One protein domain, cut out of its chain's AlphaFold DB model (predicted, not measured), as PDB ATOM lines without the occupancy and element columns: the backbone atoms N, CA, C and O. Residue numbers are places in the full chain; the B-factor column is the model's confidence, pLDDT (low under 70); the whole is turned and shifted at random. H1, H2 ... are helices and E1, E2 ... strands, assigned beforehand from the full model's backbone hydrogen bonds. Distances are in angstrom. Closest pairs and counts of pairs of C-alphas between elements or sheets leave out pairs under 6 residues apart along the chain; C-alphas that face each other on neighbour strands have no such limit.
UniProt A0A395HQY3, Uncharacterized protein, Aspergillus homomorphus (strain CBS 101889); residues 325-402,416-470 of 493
ATOM      1  N   GLY A 325      26.484   3.544 -16.700       67.94
ATOM      2  CA  GLY A 325      27.063   2.801 -17.821       67.94
ATOM      3  C   GLY A 325      28.590   2.846 -17.850       67.94
ATOM      4  O   GLY A 325      29.219   1.928 -18.371       67.94
ATOM      5  N   GLY A 326      29.189   3.885 -17.264       73.50
ATOM      6  CA  GLY A 326      30.635   4.005 -17.116       73.50
ATOM      7  C   GLY A 326      31.100   5.452 -17.042       73.50
ATOM      8  O   GLY A 326      30.298   6.369 -16.865       73.50
ATOM      9  N   TRP A 327      32.406   5.638 -17.193       77.88
ATOM     10  CA  TRP A 327      33.050   6.945 -17.259       77.88
ATOM     11  C   TRP A 327      33.498   7.227 -18.690       77.88
ATOM     12  O   TRP A 327      33.989   6.331 -19.376       77.88
ATOM     13  N   VAL A 328      33.333   8.468 -19.131       82.44
ATOM     14  CA  VAL A 328      33.860   8.983 -20.396       82.44
ATOM     15  C   VAL A 328      34.622  10.264 -20.109       82.44
ATOM     16  O   VAL A 328      34.190  11.064 -19.286       82.44
ATOM     17  N   GLU A 329      35.745  10.476 -20.775       84.38
ATOM     18  CA  GLU A 329      36.422  11.769 -20.752       84.38
ATOM     19  C   GLU A 329      36.057  12.513 -22.032       84.38
ATOM     20  O   GLU A 329      36.097  11.939 -23.121       84.38
ATOM     21  N   LEU A 330      35.671  13.779 -21.903       86.38
ATOM     22  CA  LEU A 330      35.413  14.652 -23.042       86.38
ATOM     23  C   LEU A 330      36.433  15.779 -23.027       86.38
ATOM     24  O   LEU A 330      36.708  16.361 -21.977       86.38
ATOM     25  N   GLN A 331      36.994  16.074 -24.193       90.56
ATOM     26  CA  GLN A 331      37.893  17.201 -24.348       90.56
ATOM     27  C   GLN A 331      37.074  18.488 -24.449       90.56
ATOM     28  O   GLN A 331      36.246  18.638 -25.348       90.56
ATOM     29  N   ASP A 332      37.292  19.400 -23.507       86.00
ATOM     30  CA  ASP A 332      36.700  20.731 -23.527       86.00
ATOM     31  C   ASP A 332      37.258  21.515 -24.731       86.00
ATOM     32  O   ASP A 332      38.474  21.712 -24.812       86.00
ATOM     33  N   PRO A 333      36.407  21.968 -25.671       86.94
ATOM     34  CA  PRO A 333      36.862  22.653 -26.878       86.94
ATOM     35  C   PRO A 333      37.485  24.029 -26.603       86.94
ATOM     36  O   PRO A 333      38.225  24.531 -27.447       86.94
ATOM     37  N   GLU A 334      37.191  24.656 -25.461       93.19
ATOM     38  CA  GLU A 334      37.742  25.964 -25.093       93.19
ATOM     39  C   GLU A 334      39.082  25.833 -24.367       93.19
ATOM     40  O   GLU A 334      39.985  26.646 -24.575       93.19
ATOM     41  N   THR A 335      39.221  24.820 -23.506       94.50
ATOM     42  CA  THR A 335      40.404  24.664 -22.643       94.50
ATOM     43  C   THR A 335      41.371  23.564 -23.079       94.50
ATOM     44  O   THR A 335      42.466  23.483 -22.521       94.50
ATOM     45  N   ASP A 336      40.985  22.732 -24.050       91.31
ATOM     46  CA  ASP A 336      41.710  21.547 -24.541       91.31
ATOM     47  C   ASP A 336      41.953  20.467 -23.464       91.31
ATOM     48  O   ASP A 336      42.674  19.488 -23.681       91.31
ATOM     49  N   LYS A 337      41.340  20.616 -22.282       93.69
ATOM     50  CA  LYS A 337      41.477  19.690 -21.153       93.69
ATOM     51  C   LYS A 337      40.456  18.564 -21.244       93.69
ATOM     52  O   LYS A 337      39.281  18.796 -21.509       93.69
ATOM     53  N   TRP A 338      40.901  17.350 -20.943       87.88
ATOM     54  CA  TRP A 338      40.019  16.199 -20.767       87.88
ATOM     55  C   TRP A 338      39.314  16.288 -19.414       87.88
ATOM     56  O   TRP A 338      39.963  16.416 -18.374       87.88
ATOM     57  N   VAL A 339      37.983  16.251 -19.438       88.62
ATOM     58  CA  VAL A 339      37.125  16.324 -18.254       88.62
ATOM     59  C   VAL A 339      36.333  15.019 -18.133       88.62
ATOM     60  O   VAL A 339      35.684  14.616 -19.102       88.62
ATOM     61  N   PRO A 340      36.366  14.344 -16.971       84.75
ATOM     62  CA  PRO A 340      35.641  13.098 -16.770       84.75
ATOM     63  C   PRO A 340      34.150  13.345 -16.510       84.75
ATOM     64  O   PRO A 340      33.762  14.189 -15.701       84.75
ATOM     65  N   TYR A 341      33.312  12.527 -17.136       87.25
ATOM     66  CA  TYR A 341      31.867  12.481 -16.959       87.25
ATOM     67  C   TYR A 341      31.403  11.045 -16.729       87.25
ATOM     68  O   TYR A 341      31.890  10.094 -17.336       87.25
ATOM     69  N   ALA A 342      30.412  10.886 -15.865       83.69
ATOM     70  CA  ALA A 342      29.645   9.662 -15.727       83.69
ATOM     71  C   ALA A 342      28.602   9.587 -16.853       83.69
ATOM     72  O   ALA A 342      27.792  10.500 -17.011       83.69
ATOM     73  N   LEU A 343      28.594   8.490 -17.607       85.69
ATOM     74  CA  LEU A 343      27.563   8.179 -18.593       85.69
ATOM     75  C   LEU A 343      26.515   7.263 -17.957       85.69
ATOM     76  O   LEU A 343      26.832   6.194 -17.436       85.69
ATOM     77  N   THR A 344      25.253   7.665 -18.005       83.31
ATOM     78  CA  THR A 344      24.117   6.916 -17.449       83.31
ATOM     79  C   THR A 344      22.888   7.083 -18.339       83.31
ATOM     80  O   THR A 344      22.939   7.822 -19.317       83.31
ATOM     81  N   CYS A 345      21.778   6.413 -18.044       82.62
ATOM     82  CA  CYS A 345      20.503   6.692 -18.706       82.62
ATOM     83  C   CYS A 345      19.881   7.981 -18.144       82.62
ATOM     84  O   CYS A 345      19.951   8.224 -16.937       82.62
ATOM     85  N   ALA A 346      19.204   8.782 -18.970       83.06
ATOM     86  CA  ALA A 346      18.509   9.985 -18.507       83.06
ATOM     87  C   ALA A 346      17.468   9.663 -17.426       83.06
ATOM     88  O   ALA A 346      17.344  10.400 -16.451       83.06
ATOM     89  N   ARG A 347      16.809   8.501 -17.511       79.00
ATOM     90  CA  ARG A 347      15.904   8.005 -16.455       79.00
ATOM     91  C   ARG A 347      16.539   7.913 -15.062       79.00
ATOM     92  O   ARG A 347      15.812   7.966 -14.075       79.00
ATOM     93  N   CYS A 348      17.863   7.798 -14.967       77.00
ATOM     94  CA  CYS A 348      18.577   7.723 -13.690       77.00
ATOM     95  C   CYS A 348      18.737   9.093 -13.034       77.00
ATOM     96  O   CYS A 348      18.852   9.195 -11.813       77.00
ATOM     97  N   VAL A 349      18.795  10.143 -13.853       80.62
ATOM     98  CA  VAL A 349      19.134  11.487 -13.391       80.62
ATOM     99  C   VAL A 349      17.934  12.416 -13.314       80.62
ATOM    100  O   VAL A 349      17.989  13.415 -12.598       80.62
ATOM    101  N   LEU A 350      16.853  12.087 -14.015       81.62
ATOM    102  CA  LEU A 350      15.617  12.851 -13.970       81.62
ATOM    103  C   LEU A 350      14.838  12.557 -12.680       81.62
ATOM    104  O   LEU A 350      14.854  11.426 -12.185       81.62
ATOM    105  N   PRO A 351      14.146  13.559 -12.116       76.25
ATOM    106  CA  PRO A 351      13.362  13.369 -10.908       76.25
ATOM    107  C   PRO A 351      12.256  12.339 -11.159       76.25
ATOM    108  O   PRO A 351      11.425  12.495 -12.054       76.25
ATOM    109  N   ALA A 352      12.242  11.280 -10.349       67.06
ATOM    110  CA  ALA A 352      11.140  10.334 -10.353       67.06
ATOM    111  C   ALA A 352       9.874  11.032  -9.847       67.06
ATOM    112  O   ALA A 352       9.921  11.775  -8.862       67.06
ATOM    113  N   ASP A 353       8.737  10.726 -10.473       61.28
ATOM    114  CA  ASP A 353       7.430  11.100  -9.949       61.28
ATOM    115  C   ASP A 353       7.288  10.500  -8.543       61.28
ATOM    116  O   ASP A 353       7.072   9.294  -8.372       61.28
ATOM    117  N   GLY A 354       7.468  11.354  -7.531       47.84
ATOM    118  CA  GLY A 354       7.616  10.990  -6.119       47.84
ATOM    119  C   GLY A 354       6.371  10.390  -5.466       47.84
ATOM    120  O   GLY A 354       6.363  10.162  -4.264       47.84
ATOM    121  N   HIS A 355       5.312  10.109  -6.225       43.28
ATOM    122  CA  HIS A 355       4.061   9.599  -5.683       43.28
ATOM    123  C   HIS A 355       3.384   8.638  -6.655       43.28
ATOM    124  O   HIS A 355       2.823   9.081  -7.653       43.28
ATOM    125  N   GLY A 356       3.395   7.340  -6.333       45.22
ATOM    126  CA  GLY A 356       2.344   6.364  -6.670       45.22
ATOM    127  C   GLY A 356       1.937   6.172  -8.138       45.22
ATOM    128  O   GLY A 356       0.909   5.550  -8.385       45.22
ATOM    129  N   SER A 357       2.665   6.709  -9.116       49.66
ATOM    130  CA  SER A 357       2.423   6.411 -10.528       49.66
ATOM    131  C   SER A 357       2.827   4.963 -10.798       49.66
ATOM    132  O   SER A 357       3.950   4.580 -10.454       49.66
ATOM    133  N   SER A 358       1.955   4.180 -11.435       53.41
ATOM    134  CA  SER A 358       2.349   2.891 -12.006       53.41
ATOM    135  C   SER A 358       3.568   3.070 -12.923       53.41
ATOM    136  O   SER A 358       3.780   4.133 -13.512       53.41
ATOM    137  N   GLN A 359       4.391   2.031 -13.034       53.91
ATOM    138  CA  GLN A 359       5.601   2.032 -13.859       53.91
ATOM    139  C   GLN A 359       5.311   2.334 -15.339       53.91
ATOM    140  O   GLN A 359       6.060   3.063 -15.985       53.91
ATOM    141  N   GLU A 360       4.165   1.869 -15.841       50.25
ATOM    142  CA  GLU A 360       3.660   2.175 -17.185       50.25
ATOM    143  C   GLU A 360       3.461   3.683 -17.404       50.25
ATOM    144  O   GLU A 360       3.875   4.216 -18.435       50.25
ATOM    145  N   ASN A 361       2.935   4.402 -16.404       64.44
ATOM    146  CA  ASN A 361       2.799   5.857 -16.482       64.44
ATOM    147  C   ASN A 361       4.168   6.550 -16.510       64.44
ATOM    148  O   ASN A 361       4.338   7.522 -17.241       64.44
ATOM    149  N   ARG A 362       5.171   6.037 -15.783       65.69
ATOM    150  CA  ARG A 362       6.530   6.610 -15.795       65.69
ATOM    151  C   ARG A 362       7.197   6.500 -17.163       65.69
ATOM    152  O   ARG A 362       7.791   7.477 -17.610       65.69
ATOM    153  N   ASN A 363       7.070   5.355 -17.834       67.50
ATOM    154  CA  ASN A 363       7.622   5.178 -19.179       67.50
ATOM    155  C   ASN A 363       6.963   6.130 -20.178       67.50
ATOM    156  O   ASN A 363       7.675   6.818 -20.897       67.50
ATOM    157  N   SER A 364       5.632   6.262 -20.141       72.12
ATOM    158  CA  SER A 364       4.923   7.188 -21.036       72.12
ATOM    159  C   SER A 364       5.343   8.652 -20.848       72.12
ATOM    160  O   SER A 364       5.500   9.377 -21.823       72.12
ATOM    161  N   ILE A 365       5.586   9.076 -19.603       75.81
ATOM    162  CA  ILE A 365       6.051  10.435 -19.286       75.81
ATOM    163  C   ILE A 365       7.484  10.638 -19.773       75.81
ATOM    164  O   ILE A 365       7.823  11.695 -20.289       75.81
ATOM    165  N   PHE A 366       8.335   9.629 -19.616       75.56
ATOM    166  CA  PHE A 366       9.710   9.716 -20.077       75.56
ATOM    167  C   PHE A 366       9.811   9.717 -21.608       75.56
ATOM    168  O   PHE A 366      10.603  10.474 -22.164       75.56
ATOM    169  N   ASP A 367       8.995   8.915 -22.290       75.94
ATOM    170  CA  ASP A 367       8.905   8.920 -23.750       75.94
ATOM    171  C   ASP A 367       8.387  10.275 -24.263       75.94
ATOM    172  O   ASP A 367       8.918  10.806 -25.238       75.94
ATOM    173  N   ASP A 368       7.433  10.889 -23.556       78.19
ATOM    174  CA  ASP A 368       6.988  12.264 -23.812       78.19
ATOM    175  C   ASP A 368       8.123  13.281 -23.612       78.19
ATOM    176  O   ASP A 368       8.359  14.128 -24.472       78.19
ATOM    177  N   TRP A 369       8.907  13.170 -22.535       84.56
ATOM    178  CA  TRP A 369      10.061  14.047 -22.309       84.56
ATOM    179  C   TRP A 369      11.161  13.867 -23.352       84.56
ATOM    180  O   TRP A 369      11.800  14.843 -23.727       84.56
ATOM    181  N   LYS A 370      11.384  12.651 -23.847       75.62
ATOM    182  CA  LYS A 370      12.300  12.412 -24.968       75.62
ATOM    183  C   LYS A 370      11.813  13.077 -26.250       75.62
ATOM    184  O   LYS A 370      12.611  13.664 -26.970       75.62
ATOM    185  N   ALA A 371      10.516  12.982 -26.531       77.44
ATOM    186  CA  ALA A 371       9.934  13.536 -27.748       77.44
ATOM    187  C   ALA A 371       9.848  15.071 -27.712       77.44
ATOM    188  O   ALA A 371      10.124  15.730 -28.712       77.44
ATOM    189  N   ASN A 372       9.468  15.636 -26.564       80.38
ATOM    190  CA  ASN A 372       9.046  17.033 -26.442       80.38
ATOM    191  C   ASN A 372       9.946  17.875 -25.522       80.38
ATOM    192  O   ASN A 372       9.794  19.096 -25.454       80.38
ATOM    193  N   GLY A 373      10.901  17.252 -24.833       83.38
ATOM    194  CA  GLY A 373      11.723  17.880 -23.804       83.38
ATOM    195  C   GLY A 373      10.957  18.120 -22.500       83.38
ATOM    196  O   GLY A 373       9.764  18.434 -22.479       83.38
ATOM    197  N   ILE A 374      11.668  18.056 -21.374       85.56
ATOM    198  CA  ILE A 374      11.101  18.313 -20.037       85.56
ATOM    199  C   ILE A 374      10.463  19.712 -19.896       85.56
ATOM    200  O   ILE A 374       9.508  19.897 -19.140       85.56
ATOM    201  N   MET A 375      10.948  20.699 -20.660       86.12
ATOM    202  CA  MET A 375      10.419  22.067 -20.657       86.12
ATOM    203  C   MET A 375       8.977  22.148 -21.162       86.12
ATOM    204  O   MET A 375       8.196  22.937 -20.625       86.12
ATOM    205  N   SER A 376       8.607  21.322 -22.148       85.88
ATOM    206  CA  SER A 376       7.221  21.246 -22.624       85.88
ATOM    207  C   SER A 376       6.304  20.795 -21.490       85.88
ATOM    208  O   SER A 376       5.302  21.438 -21.197       85.88
ATOM    209  N   HIS A 377       6.728  19.775 -20.743       86.12
ATOM    210  CA  HIS A 377       5.955  19.251 -19.623       86.12
ATOM    211  C   HIS A 377       5.781  20.269 -18.480       86.12
ATOM    212  O   HIS A 377       4.712  20.365 -17.876       86.12
ATOM    213  N   ILE A 378       6.810  21.072 -18.178       87.31
ATOM    214  CA  ILE A 378       6.705  22.156 -17.182       87.31
ATOM    215  C   ILE A 378       5.711  23.228 -17.636       87.31
ATOM    216  O   ILE A 378       4.954  23.758 -16.811       87.31
ATOM    217  N   LYS A 379       5.698  23.550 -18.933       89.44
ATOM    218  CA  LYS A 379       4.739  24.491 -19.511       89.44
ATOM    219  C   LYS A 379       3.310  23.959 -19.375       89.44
ATOM    220  O   LYS A 379       2.472  24.672 -18.826       89.44
ATOM    221  N   ASP A 380       3.072  22.700 -19.731       87.38
ATOM    222  CA  ASP A 380       1.757  22.055 -19.622       87.38
ATOM    223  C   ASP A 380       1.261  22.001 -18.170       87.38
ATOM    224  O   ASP A 380       0.101  22.312 -17.873       87.38
ATOM    225  N   LEU A 381       2.151  21.678 -17.223       87.75
ATOM    226  CA  LEU A 381       1.841  21.734 -15.792       87.75
ATOM    227  C   LEU A 381       1.474  23.155 -15.355       87.75
ATOM    228  O   LEU A 381       0.523  23.333 -14.596       87.75
ATOM    229  N   SER A 382       2.196  24.166 -15.838       92.31
ATOM    230  CA  SER A 382       1.937  25.570 -15.506       92.31
ATOM    231  C   SER A 382       0.590  26.050 -16.050       92.31
ATOM    232  O   SER A 382      -0.145  26.735 -15.339       92.31
ATOM    233  N   GLU A 383       0.231  25.671 -17.276       91.69
ATOM    234  CA  GLU A 383      -1.077  25.970 -17.874       91.69
ATOM    235  C   GLU A 383      -2.213  25.274 -17.116       91.69
ATOM    236  O   GLU A 383      -3.219  25.898 -16.776       91.69
ATOM    237  N   THR A 384      -2.006  24.013 -16.742       87.62
ATOM    238  CA  THR A 384      -2.962  23.239 -15.947       87.62
ATOM    239  C   THR A 384      -3.185  23.841 -14.554       87.62
ATOM    240  O   THR A 384      -4.320  23.924 -14.086       87.62
ATOM    241  N   ILE A 385      -2.115  24.280 -13.883       90.12
ATOM    242  CA  ILE A 385      -2.182  24.964 -12.581       90.12
ATOM    243  C   ILE A 385      -2.985  26.264 -12.710       90.12
ATOM    244  O   ILE A 385      -3.894  26.487 -11.915       90.12
ATOM    245  N   ARG A 386      -2.717  27.077 -13.743       90.75
ATOM    246  CA  ARG A 386      -3.471  28.317 -14.008       90.75
ATOM    247  C   ARG A 386      -4.956  28.051 -14.258       90.75
ATOM    248  O   ARG A 386      -5.794  28.786 -13.744       90.75
ATOM    249  N   SER A 387      -5.286  27.000 -15.015       87.19
ATOM    250  CA  SER A 387      -6.677  26.600 -15.261       87.19
ATOM    251  C   SER A 387      -7.400  26.249 -13.960       87.19
ATOM    252  O   SER A 387      -8.524  26.694 -13.747       87.19
ATOM    253  N   PHE A 388      -6.748  25.503 -13.063       85.69
ATOM    254  CA  PHE A 388      -7.322  25.177 -11.757       85.69
ATOM    255  C   PHE A 388      -7.491  26.396 -10.854       85.69
ATOM    256  O   PHE A 388      -8.498  26.498 -10.159       85.69
ATOM    257  N   GLU A 389      -6.534  27.323 -10.846       85.00
ATOM    258  CA  GLU A 389      -6.661  28.567 -10.081       85.00
ATOM    259  C   GLU A 389      -7.858  29.392 -10.572       85.00
ATOM    260  O   GLU A 389      -8.651  29.862  -9.756       85.00
ATOM    261  N   ALA A 390      -8.047  29.496 -11.891       81.88
ATOM    262  CA  ALA A 390      -9.195  30.178 -12.483       81.88
ATOM    263  C   ALA A 390     -10.530  29.494 -12.138       81.88
ATOM    264  O   ALA A 390     -11.490  30.168 -11.759       81.88
ATOM    265  N   GLU A 391     -10.594  28.161 -12.211       80.44
ATOM    266  CA  GLU A 391     -11.789  27.381 -11.869       80.44
ATOM    267  C   GLU A 391     -12.124  27.461 -10.373       80.44
ATOM    268  O   GLU A 391     -13.292  27.606 -10.004       80.44
ATOM    269  N   ARG A 392     -11.112  27.441  -9.495       72.50
ATOM    270  CA  ARG A 392     -11.304  27.582  -8.047       72.50
ATOM    271  C   ARG A 392     -11.840  28.964  -7.691       72.50
ATOM    272  O   ARG A 392     -12.800  29.053  -6.935       72.50
ATOM    273  N   VAL A 393     -11.285  30.021  -8.288       62.78
ATOM    274  CA  VAL A 393     -11.804  31.391  -8.136       62.78
ATOM    275  C   VAL A 393     -13.237  31.480  -8.663       62.78
ATOM    276  O   VAL A 393     -14.094  32.042  -7.989       62.78
ATOM    277  N   SER A 394     -13.537  30.871  -9.815       64.62
ATOM    278  CA  SER A 394     -14.900  30.835 -10.358       64.62
ATOM    279  C   SER A 394     -15.871  30.109  -9.423       64.62
ATOM    280  O   SER A 394     -16.967  30.604  -9.194       64.62
ATOM    281  N   THR A 395     -15.476  28.976  -8.840       68.38
ATOM    282  CA  THR A 395     -16.331  28.151  -7.970       68.38
ATOM    283  C   THR A 395     -16.516  28.770  -6.581       68.38
ATOM    284  O   THR A 395     -17.614  28.723  -6.032       68.38
ATOM    285  N   GLU A 396     -15.487  29.411  -6.019       63.62
ATOM    286  CA  GLU A 396     -15.586  30.170  -4.762       63.62
ATOM    287  C   GLU A 396     -16.467  31.423  -4.932       63.62
ATOM    288  O   GLU A 396     -17.284  31.726  -4.060       63.62
ATOM    289  N   VAL A 397     -16.375  32.115  -6.076       55.62
ATOM    290  CA  VAL A 397     -17.229  33.270  -6.418       55.62
ATOM    291  C   VAL A 397     -18.671  32.842  -6.726       55.62
ATOM    292  O   VAL A 397     -19.608  33.534  -6.328       55.62
ATOM    293  N   GLN A 398     -18.870  31.700  -7.388       58.78
ATOM    294  CA  GLN A 398     -20.187  31.136  -7.696       58.78
ATOM    295  C   GLN A 398     -20.877  30.599  -6.429       58.78
ATOM    296  O   GLN A 398     -22.022  30.945  -6.160       58.78
ATOM    297  N   GLY A 399     -20.153  29.869  -5.573       63.12
ATOM    298  CA  GLY A 399     -20.658  29.378  -4.288       63.12
ATOM    299  C   GLY A 399     -20.945  30.489  -3.268       63.12
ATOM    300  O   GLY A 399     -21.798  30.323  -2.400       63.12
ATOM    301  N   ALA A 400     -20.283  31.649  -3.377       57.22
ATOM    302  CA  ALA A 400     -20.635  32.846  -2.609       57.22
ATOM    303  C   ALA A 400     -21.898  33.552  -3.142       57.22
ATOM    304  O   ALA A 400     -22.587  34.212  -2.368       57.22
ATOM    305  N   ARG A 401     -22.216  33.402  -4.437       55.81
ATOM    306  CA  ARG A 401     -23.439  33.927  -5.074       55.81
ATOM    307  C   ARG A 401     -24.657  33.022  -4.886       55.81
ATOM    308  O   ARG A 401     -25.767  33.530  -4.826       55.81
ATOM    309  N   GLU A 402     -24.450  31.715  -4.769       57.00
ATOM    310  CA  GLU A 402     -25.510  30.707  -4.596       57.00
ATOM    311  C   GLU A 402     -25.904  30.477  -3.127       57.00
ATOM    312  O   GLU A 402     -26.815  29.705  -2.842       57.00
ATOM    313  N   SER A 416     -14.150  18.491  -4.138       71.69
ATOM    314  CA  SER A 416     -13.274  19.620  -3.803       71.69
ATOM    315  C   SER A 416     -11.951  19.166  -3.178       71.69
ATOM    316  O   SER A 416     -10.877  19.647  -3.550       71.69
ATOM    317  N   LYS A 417     -12.004  18.170  -2.283       77.31
ATOM    318  CA  LYS A 417     -10.805  17.549  -1.711       77.31
ATOM    319  C   LYS A 417      -9.947  16.894  -2.795       77.31
ATOM    320  O   LYS A 417      -8.751  17.160  -2.848       77.31
ATOM    321  N   HIS A 418     -10.551  16.109  -3.686       76.69
ATOM    322  CA  HIS A 418      -9.834  15.447  -4.776       76.69
ATOM    323  C   HIS A 418      -9.163  16.446  -5.734       76.69
ATOM    324  O   HIS A 418      -7.987  16.295  -6.064       76.69
ATOM    325  N   LEU A 419      -9.874  17.506  -6.132       78.75
ATOM    326  CA  LEU A 419      -9.327  18.569  -6.980       78.75
ATOM    327  C   LEU A 419      -8.182  19.321  -6.289       78.75
ATOM    328  O   LEU A 419      -7.150  19.578  -6.909       78.75
ATOM    329  N   SER A 420      -8.323  19.612  -4.994       81.56
ATOM    330  CA  SER A 420      -7.274  20.255  -4.194       81.56
ATOM    331  C   SER A 420      -6.020  19.383  -4.091       81.56
ATOM    332  O   SER A 420      -4.905  19.879  -4.249       81.56
ATOM    333  N   GLU A 421      -6.186  18.076  -3.883       83.44
ATOM    334  CA  GLU A 421      -5.082  17.111  -3.874       83.44
ATOM    335  C   GLU A 421      -4.393  17.025  -5.244       83.44
ATOM    336  O   GLU A 421      -3.162  17.064  -5.319       83.44
ATOM    337  N   MET A 422      -5.160  16.974  -6.340       80.94
ATOM    338  CA  MET A 422      -4.609  16.995  -7.700       80.94
ATOM    339  C   MET A 422      -3.830  18.279  -7.990       80.94
ATOM    340  O   MET A 422      -2.736  18.218  -8.558       80.94
ATOM    341  N   PHE A 423      -4.369  19.433  -7.593       85.19
ATOM    342  CA  PHE A 423      -3.723  20.731  -7.749       85.19
ATOM    343  C   PHE A 423      -2.390  20.788  -6.998       85.19
ATOM    344  O   PHE A 423      -1.355  21.084  -7.600       85.19
ATOM    345  N   LEU A 424      -2.392  20.439  -5.706       86.56
ATOM    346  CA  LEU A 424      -1.184  20.420  -4.880       86.56
ATOM    347  C   LEU A 424      -0.134  19.466  -5.450       86.56
ATOM    348  O   LEU A 424       1.041  19.822  -5.526       86.56
ATOM    349  N   ARG A 425      -0.553  18.289  -5.931       85.19
ATOM    350  CA  ARG A 425       0.345  17.317  -6.563       85.19
ATOM    351  C   ARG A 425       0.972  17.856  -7.849       85.19
ATOM    352  O   ARG A 425       2.173  17.685  -8.050       85.19
ATOM    353  N   ARG A 426       0.196  18.519  -8.717       86.44
ATOM    354  CA  ARG A 426       0.714  19.133  -9.955       86.44
ATOM    355  C   ARG A 426       1.660  20.296  -9.659       86.44
ATOM    356  O   ARG A 426       2.707  20.390 -10.294       86.44
ATOM    357  N   LYS A 427       1.333  21.134  -8.670       89.00
ATOM    358  CA  LYS A 427       2.189  22.239  -8.223       89.00
ATOM    359  C   LYS A 427       3.525  21.735  -7.677       89.00
ATOM    360  O   LYS A 427       4.564  22.166  -8.168       89.00
ATOM    361  N   ALA A 428       3.492  20.760  -6.768       88.06
ATOM    362  CA  ALA A 428       4.695  20.133  -6.225       88.06
ATOM    363  C   ALA A 428       5.556  19.495  -7.328       88.06
ATOM    364  O   ALA A 428       6.770  19.679  -7.342       88.06
ATOM    365  N   LYS A 429       4.937  18.810  -8.303       85.50
ATOM    366  CA  LYS A 429       5.658  18.232  -9.449       85.50
ATOM    367  C   LYS A 429       6.337  19.306 -10.305       85.50
ATOM    368  O   LYS A 429       7.504  19.159 -10.654       85.50
ATOM    369  N   ARG A 430       5.642  20.402 -10.622       90.88
ATOM    370  CA  ARG A 430       6.225  21.522 -11.378       90.88
ATOM    371  C   ARG A 430       7.395  22.162 -10.623       90.88
ATOM    372  O   ARG A 430       8.425  22.429 -11.232       90.88
ATOM    373  N   GLU A 431       7.256  22.381  -9.318       90.75
ATOM    374  CA  GLU A 431       8.325  22.924  -8.468       90.75
ATOM    375  C   GLU A 431       9.534  21.980  -8.397       90.75
ATOM    376  O   GLU A 431      10.664  22.437  -8.524       90.75
ATOM    377  N   GLN A 432       9.310  20.667  -8.288       87.38
ATOM    378  CA  GLN A 432      10.374  19.660  -8.317       87.38
ATOM    379  C   GLN A 432      11.138  19.662  -9.650       87.38
ATOM    380  O   GLN A 432      12.368  19.651  -9.651       87.38
ATOM    381  N   LEU A 433      10.425  19.688 -10.781       88.25
ATOM    382  CA  LEU A 433      11.038  19.732 -12.113       88.25
ATOM    383  C   LEU A 433      11.808  21.038 -12.331       88.25
ATOM    384  O   LEU A 433      12.911  21.012 -12.869       88.25
ATOM    385  N   GLN A 434      11.264  22.167 -11.871       90.69
ATOM    386  CA  GLN A 434      11.946  23.456 -11.945       90.69
ATOM    387  C   GLN A 434      13.218  23.464 -11.092       90.69
ATOM    388  O   GLN A 434      14.280  23.815 -11.590       90.69
ATOM    389  N   ALA A 435      13.142  22.999  -9.841       88.69
ATOM    390  CA  ALA A 435      14.303  22.904  -8.959       88.69
ATOM    391  C   ALA A 435      15.395  21.988  -9.538       88.69
ATOM    392  O   ALA A 435      16.590  22.267  -9.402       88.69
ATOM    393  N   TYR A 436      14.998  20.906 -10.212       88.31
ATOM    394  CA  TYR A 436      15.925  20.044 -10.932       88.31
ATOM    395  C   TYR A 436      16.605  20.773 -12.098       88.31
ATOM    396  O   TYR A 436      17.820  20.684 -12.223       88.31
ATOM    397  N   LEU A 437      15.866  21.525 -12.915       87.81
ATOM    398  CA  LEU A 437      16.455  22.294 -14.018       87.81
ATOM    399  C   LEU A 437      17.388  23.408 -13.545       87.81
ATOM    400  O   LEU A 437      18.432  23.627 -14.158       87.81
ATOM    401  N   ASP A 438      17.024  24.078 -12.454       90.00
ATOM    402  CA  ASP A 438      17.795  25.191 -11.905       90.00
ATOM    403  C   ASP A 438      19.106  24.697 -11.279       90.00
ATOM    404  O   ASP A 438      20.165  25.287 -11.481       90.00
ATOM    405  N   SER A 439      19.051  23.590 -10.532       88.81
ATOM    406  CA  SER A 439      20.235  23.015  -9.883       88.81
ATOM    407  C   SER A 439      21.062  22.123 -10.807       88.81
ATOM    408  O   SER A 439      22.240  21.889 -10.535       88.81
ATOM    409  N   LYS A 440      20.426  21.548 -11.839       86.06
ATOM    410  CA  LYS A 440      20.911  20.402 -12.625       86.06
ATOM    411  C   LYS A 440      21.420  19.248 -11.757       86.06
ATOM    412  O   LYS A 440      22.173  18.399 -12.225       86.06
ATOM    413  N   SER A 441      21.063  19.217 -10.476       82.31
ATOM    414  CA  SER A 441      21.680  18.336  -9.498       82.31
ATOM    415  C   SER A 441      20.844  17.082  -9.321       82.31
ATOM    416  O   SER A 441      19.617  17.116  -9.216       82.31
ATOM    417  N   ASN A 442      21.533  15.954  -9.268       80.12
ATOM    418  CA  ASN A 442      20.983  14.654  -8.958       80.12
ATOM    419  C   ASN A 442      21.890  13.957  -7.928       80.12
ATOM    420  O   ASN A 442      23.015  14.380  -7.658       80.12
ATOM    421  N   ILE A 443      21.415  12.847  -7.361       76.00
ATOM    422  CA  ILE A 443      22.199  11.987  -6.474       76.00
ATOM    423  C   ILE A 443      23.522  11.499  -7.099       76.00
ATOM    424  O   ILE A 443      24.452  11.191  -6.357       76.00
ATOM    425  N   LEU A 444      23.639  11.440  -8.432       74.56
ATOM    426  CA  LEU A 444      24.886  11.102  -9.134       74.56
ATOM    427  C   LEU A 444      25.857  12.284  -9.299       74.56
ATOM    428  O   LEU A 444      27.056  12.054  -9.438       74.56
ATOM    429  N   GLY A 445      25.373  13.526  -9.258       84.19
ATOM    430  CA  GLY A 445      26.164  14.725  -9.537       84.19
ATOM    431  C   GLY A 445      25.391  15.768 -10.336       84.19
ATOM    432  O   GLY A 445      24.162  15.805 -10.295       84.19
ATOM    433  N   VAL A 446      26.112  16.635 -11.044       90.94
ATOM    434  CA  VAL A 446      25.520  17.685 -11.883       90.94
ATOM    435  C   VAL A 446      25.318  17.148 -13.294       90.94
ATOM    436  O   VAL A 446      26.270  16.756 -13.961       90.94
ATOM    437  N   VAL A 447      24.079  17.124 -13.765       90.81
ATOM    438  CA  VAL A 447      23.709  16.676 -15.107       90.81
ATOM    439  C   VAL A 447      24.063  17.772 -16.100       90.81
ATOM    440  O   VAL A 447      23.432  18.828 -16.128       90.81
ATOM    441  N   VAL A 448      25.088  17.533 -16.912       91.56
ATOM    442  CA  VAL A 448      25.557  18.523 -17.889       91.56
ATOM    443  C   VAL A 448      24.789  18.432 -19.202       91.56
ATOM    444  O   VAL A 448      24.528  19.459 -19.822       91.56
ATOM    445  N   ALA A 449      24.375  17.222 -19.585       89.94
ATOM    446  CA  ALA A 449      23.593  16.957 -20.786       89.94
ATOM    447  C   ALA A 449      22.771  15.674 -20.618       89.94
ATOM    448  O   ALA A 449      23.205  14.746 -19.938       89.94
ATOM    449  N   ALA A 450      21.596  15.601 -21.243       88.44
ATOM    450  CA  ALA A 450      20.802  14.378 -21.296       88.44
ATOM    451  C   ALA A 450      19.807  14.398 -22.459       88.44
ATOM    452  O   ALA A 450      19.240  15.437 -22.787       88.44
ATOM    453  N   SER A 451      19.537  13.213 -23.005       83.81
ATOM    454  CA  SER A 451      18.622  12.968 -24.133       83.81
ATOM    455  C   SER A 451      17.193  13.505 -23.964       83.81
ATOM    456  O   SER A 451      16.518  13.719 -24.961       83.81
ATOM    457  N   ALA A 452      16.724  13.734 -22.734       80.06
ATOM    458  CA  ALA A 452      15.365  14.214 -22.444       80.06
ATOM    459  C   ALA A 452      15.301  15.680 -21.958       80.06
ATOM    460  O   ALA A 452      14.226  16.177 -21.609       80.06
ATOM    461  N   LEU A 453      16.443  16.378 -21.883       81.81
ATOM    462  CA  LEU A 453      16.476  17.790 -21.477       81.81
ATOM    463  C   LEU A 453      16.105  18.730 -22.631       81.81
ATOM    464  O   LEU A 453      15.439  19.739 -22.397       81.81
ATOM    465  N   GLU A 454      16.493  18.392 -23.861       74.31
ATOM    466  CA  GLU A 454      16.331  19.245 -25.042       74.31
ATOM    467  C   GLU A 454      15.414  18.601 -26.091       74.31
ATOM    468  O   GLU A 454      15.491  17.408 -26.365       74.31
ATOM    469  N   SER A 455      14.537  19.403 -26.699       59.44
ATOM    470  CA  SER A 455      13.434  18.956 -27.566       59.44
ATOM    471  C   SER A 455      13.803  18.739 -29.044       59.44
ATOM    472  O   SER A 455      12.947  18.878 -29.918       59.44
ATOM    473  N   GLN A 456      15.069  18.463 -29.376       55.38
ATOM    474  CA  GLN A 456      15.549  18.674 -30.753       55.38
ATOM    475  C   GLN A 456      15.837  17.426 -31.590       55.38
ATOM    476  O   GLN A 456      16.065  17.558 -32.793       55.38
ATOM    477  N   HIS A 457      15.762  16.216 -31.035       54.28
ATOM    478  CA  HIS A 457      16.104  15.014 -31.801       54.28
ATOM    479  C   HIS A 457      14.895  14.112 -32.033       54.28
ATOM    480  O   HIS A 457      14.599  13.226 -31.241       54.28
ATOM    481  N   LYS A 458      14.244  14.298 -33.189       53.44
ATOM    482  CA  LYS A 458      13.224  13.367 -33.705       53.44
ATOM    483  C   LYS A 458      13.782  11.967 -34.011       53.44
ATOM    484  O   LYS A 458      13.008  11.018 -34.042       53.44
ATOM    485  N   ASP A 459      15.103  11.844 -34.161       49.78
ATOM    486  CA  ASP A 459      15.761  10.626 -34.657       49.78
ATOM    487  C   ASP A 459      16.669   9.931 -33.617       49.78
ATOM    488  O   ASP A 459      17.317   8.928 -33.913       49.78
ATOM    489  N   GLY A 460      16.734  10.438 -32.378       51.28
ATOM    490  CA  GLY A 460      17.624   9.918 -31.333       51.28
ATOM    491  C   GLY A 460      16.916   9.005 -30.330       51.28
ATOM    492  O   GLY A 460      16.419   9.474 -29.313       51.28
ATOM    493  N   PHE A 461      16.912   7.688 -30.563       57.50
ATOM    494  CA  PHE A 461      16.259   6.708 -29.670       57.50
ATOM    495  C   PHE A 461      17.017   6.417 -28.357       57.50
ATOM    496  O   PHE A 461      16.474   5.760 -27.458       57.50
ATOM    497  N   LEU A 462      18.263   6.878 -28.223       69.56
ATOM    498  CA  LEU A 462      19.151   6.475 -27.132       69.56
ATOM    499  C   LEU A 462      18.860   7.250 -25.840       69.56
ATOM    500  O   LEU A 462      18.880   8.476 -25.802       69.56
ATOM    501  N   ASP A 463      18.600   6.510 -24.764       76.19
ATOM    502  CA  ASP A 463      18.427   7.037 -23.409       76.19
ATOM    503  C   ASP A 463      19.787   7.230 -22.730       76.19
ATOM    504  O   ASP A 463      20.381   6.268 -22.241       76.19
ATOM    505  N   TRP A 464      20.275   8.469 -22.700       85.88
ATOM    506  CA  TRP A 464      21.573   8.805 -22.117       85.88
ATOM    507  C   TRP A 464      21.562  10.136 -21.357       85.88
ATOM    508  O   TRP A 464      20.762  11.030 -21.650       85.88
ATOM    509  N   ALA A 465      22.477  10.262 -20.398       88.31
ATOM    510  CA  ALA A 465      22.826  11.463 -19.660       88.31
ATOM    511  C   ALA A 465      24.313  11.459 -19.291       88.31
ATOM    512  O   ALA A 465      24.875  10.424 -18.929       88.31
ATOM    513  N   LEU A 466      24.922  12.639 -19.358       90.00
ATOM    514  CA  LEU A 466      26.264  12.932 -18.883       90.00
ATOM    515  C   LEU A 466      26.174  13.661 -17.547       90.00
ATOM    516  O   LEU A 466      25.484  14.677 -17.414       90.00
ATOM    517  N   VAL A 467      26.889  13.141 -16.559       88.38
ATOM    518  CA  VAL A 467      26.901  13.653 -15.193       88.38
ATOM    519  C   VAL A 467      28.324  14.016 -14.817       88.38
ATOM    520  O   VAL A 467      29.212  13.173 -14.844       88.38
ATOM    521  N   SER A 468      28.545  15.265 -14.427       89.44
ATOM    522  CA  SER A 468      29.744  15.643 -13.693       89.44
ATOM    523  C   SER A 468      29.615  15.076 -12.277       89.44
ATOM    524  O   SER A 468      28.716  15.509 -11.542       89.44
ATOM    525  N   PRO A 469      30.445  14.098 -11.882       77.56
ATOM    526  CA  PRO A 469      30.379  13.533 -10.542       77.56
ATOM    527  C   PRO A 469      30.680  14.610  -9.498       77.56
ATOM    528  O   PRO A 469      31.322  15.623  -9.776       77.56
ATOM    529  N   ARG A 470      30.198  14.389  -8.278       75.69
ATOM    530  CA  ARG A 470      30.560  15.234  -7.140       75.69
ATOM    531  C   ARG A 470      32.034  15.017  -6.791       75.69
ATOM    532  O   ARG A 470      32.514  13.892  -6.878       75.69
TER     533      ARG A 470
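What this domain is: This is residues 325 to 402 and 416 to 470 of the 493 residues of an uncharacterized protein of Aspergillus homomorphus (strain CBS 101889) (UniProt A0A395HQY3). A small, strongly twisted sheet of four strands forms a head at one end of a rod, and two long helices, H3 and H4, make a shaft that extends away from it, running opposite ways and crossing at a shallow angle. The single-turn helix H1 packs on the sheet over E4, the shorter helix H2 lies near H1 and the beginning of H3, and residues 396 to 402 stick out at the far end. The printed part has 133 residues, with four named helices and four named strands in the order E1 E2 H1 H2 H3 H4 E3 E4; the sheet's order is E1 E2 E4 E3, all antiparallel, and the class is mixed, helices and strands. The whole is loose, with a radius of gyration of the C-alphas of 18.9 A and spans of 70 by 31 by 27 A.

Where its parts are: In the sheet, E1 is residues 325 to 331, 19.2 A long, beginning at C-alpha 325 (27.063, 2.801, -17.821). E2 is residues 338 to 344, 18.7 A long, E4 is residues 465 to 469, and E3 is residues 445 to 450. H1 is residues 346 to 349 and H2 residues 359 to 372, 19.9 A long. H3, residues 374 to 401, is 40.8 A long and ends at C-alpha 401 (-23.439, 33.927, -5.074). H4, residues 416 to 439, is 34.2 A long and ends at C-alpha 439 (20.235, 23.015, -9.883).

How they stand to each other: E1 and E2 form a hairpin, with N 328 and O 341 2.8 A apart, within hydrogen-bond range. E2 and E4 are antiparallel at 123 degrees, with N 467 and O 342 2.8 A apart, within that range. E3 and E4 form a hairpin, with N 448 and O 466 within range at 2.9 A. H1 is on the sheet, over E4, at a height over the sheet of 8.0 A. H4 only grazes the sheet, with residues 436 to 439. H3 and H4 touch at a shallow tilt of 31 degrees, opposite ways, through residues 378 to 388 and 423 to 434 alone; their closest C-alphas, of Ile 378 and Arg 430, are 5.9 A apart. H2 is close to but not clearly touching H3, the C-alphas of Trp 369 and His 377 being closest at 7.2 A. H2 and H4 are apart. Every O i to N i+4 pair is within hydrogen-bond range in H2, H3 and H4; H1 is too short for such a pair.

The domain as a whole: The C-alphas farthest apart, of Asp 336 and Glu 402, are 70.7 A apart. Residues 403 to 415 are not printed, and C-alphas 402 and 416 are 16.5 A apart across this cut. The link from E3 to E4 is long, with 14 residues. The mean pLDDT of the printed part is 78.1, and it is under 70 at residue 325 and residues 352 to 363, 393 to 402 and 455 to 462.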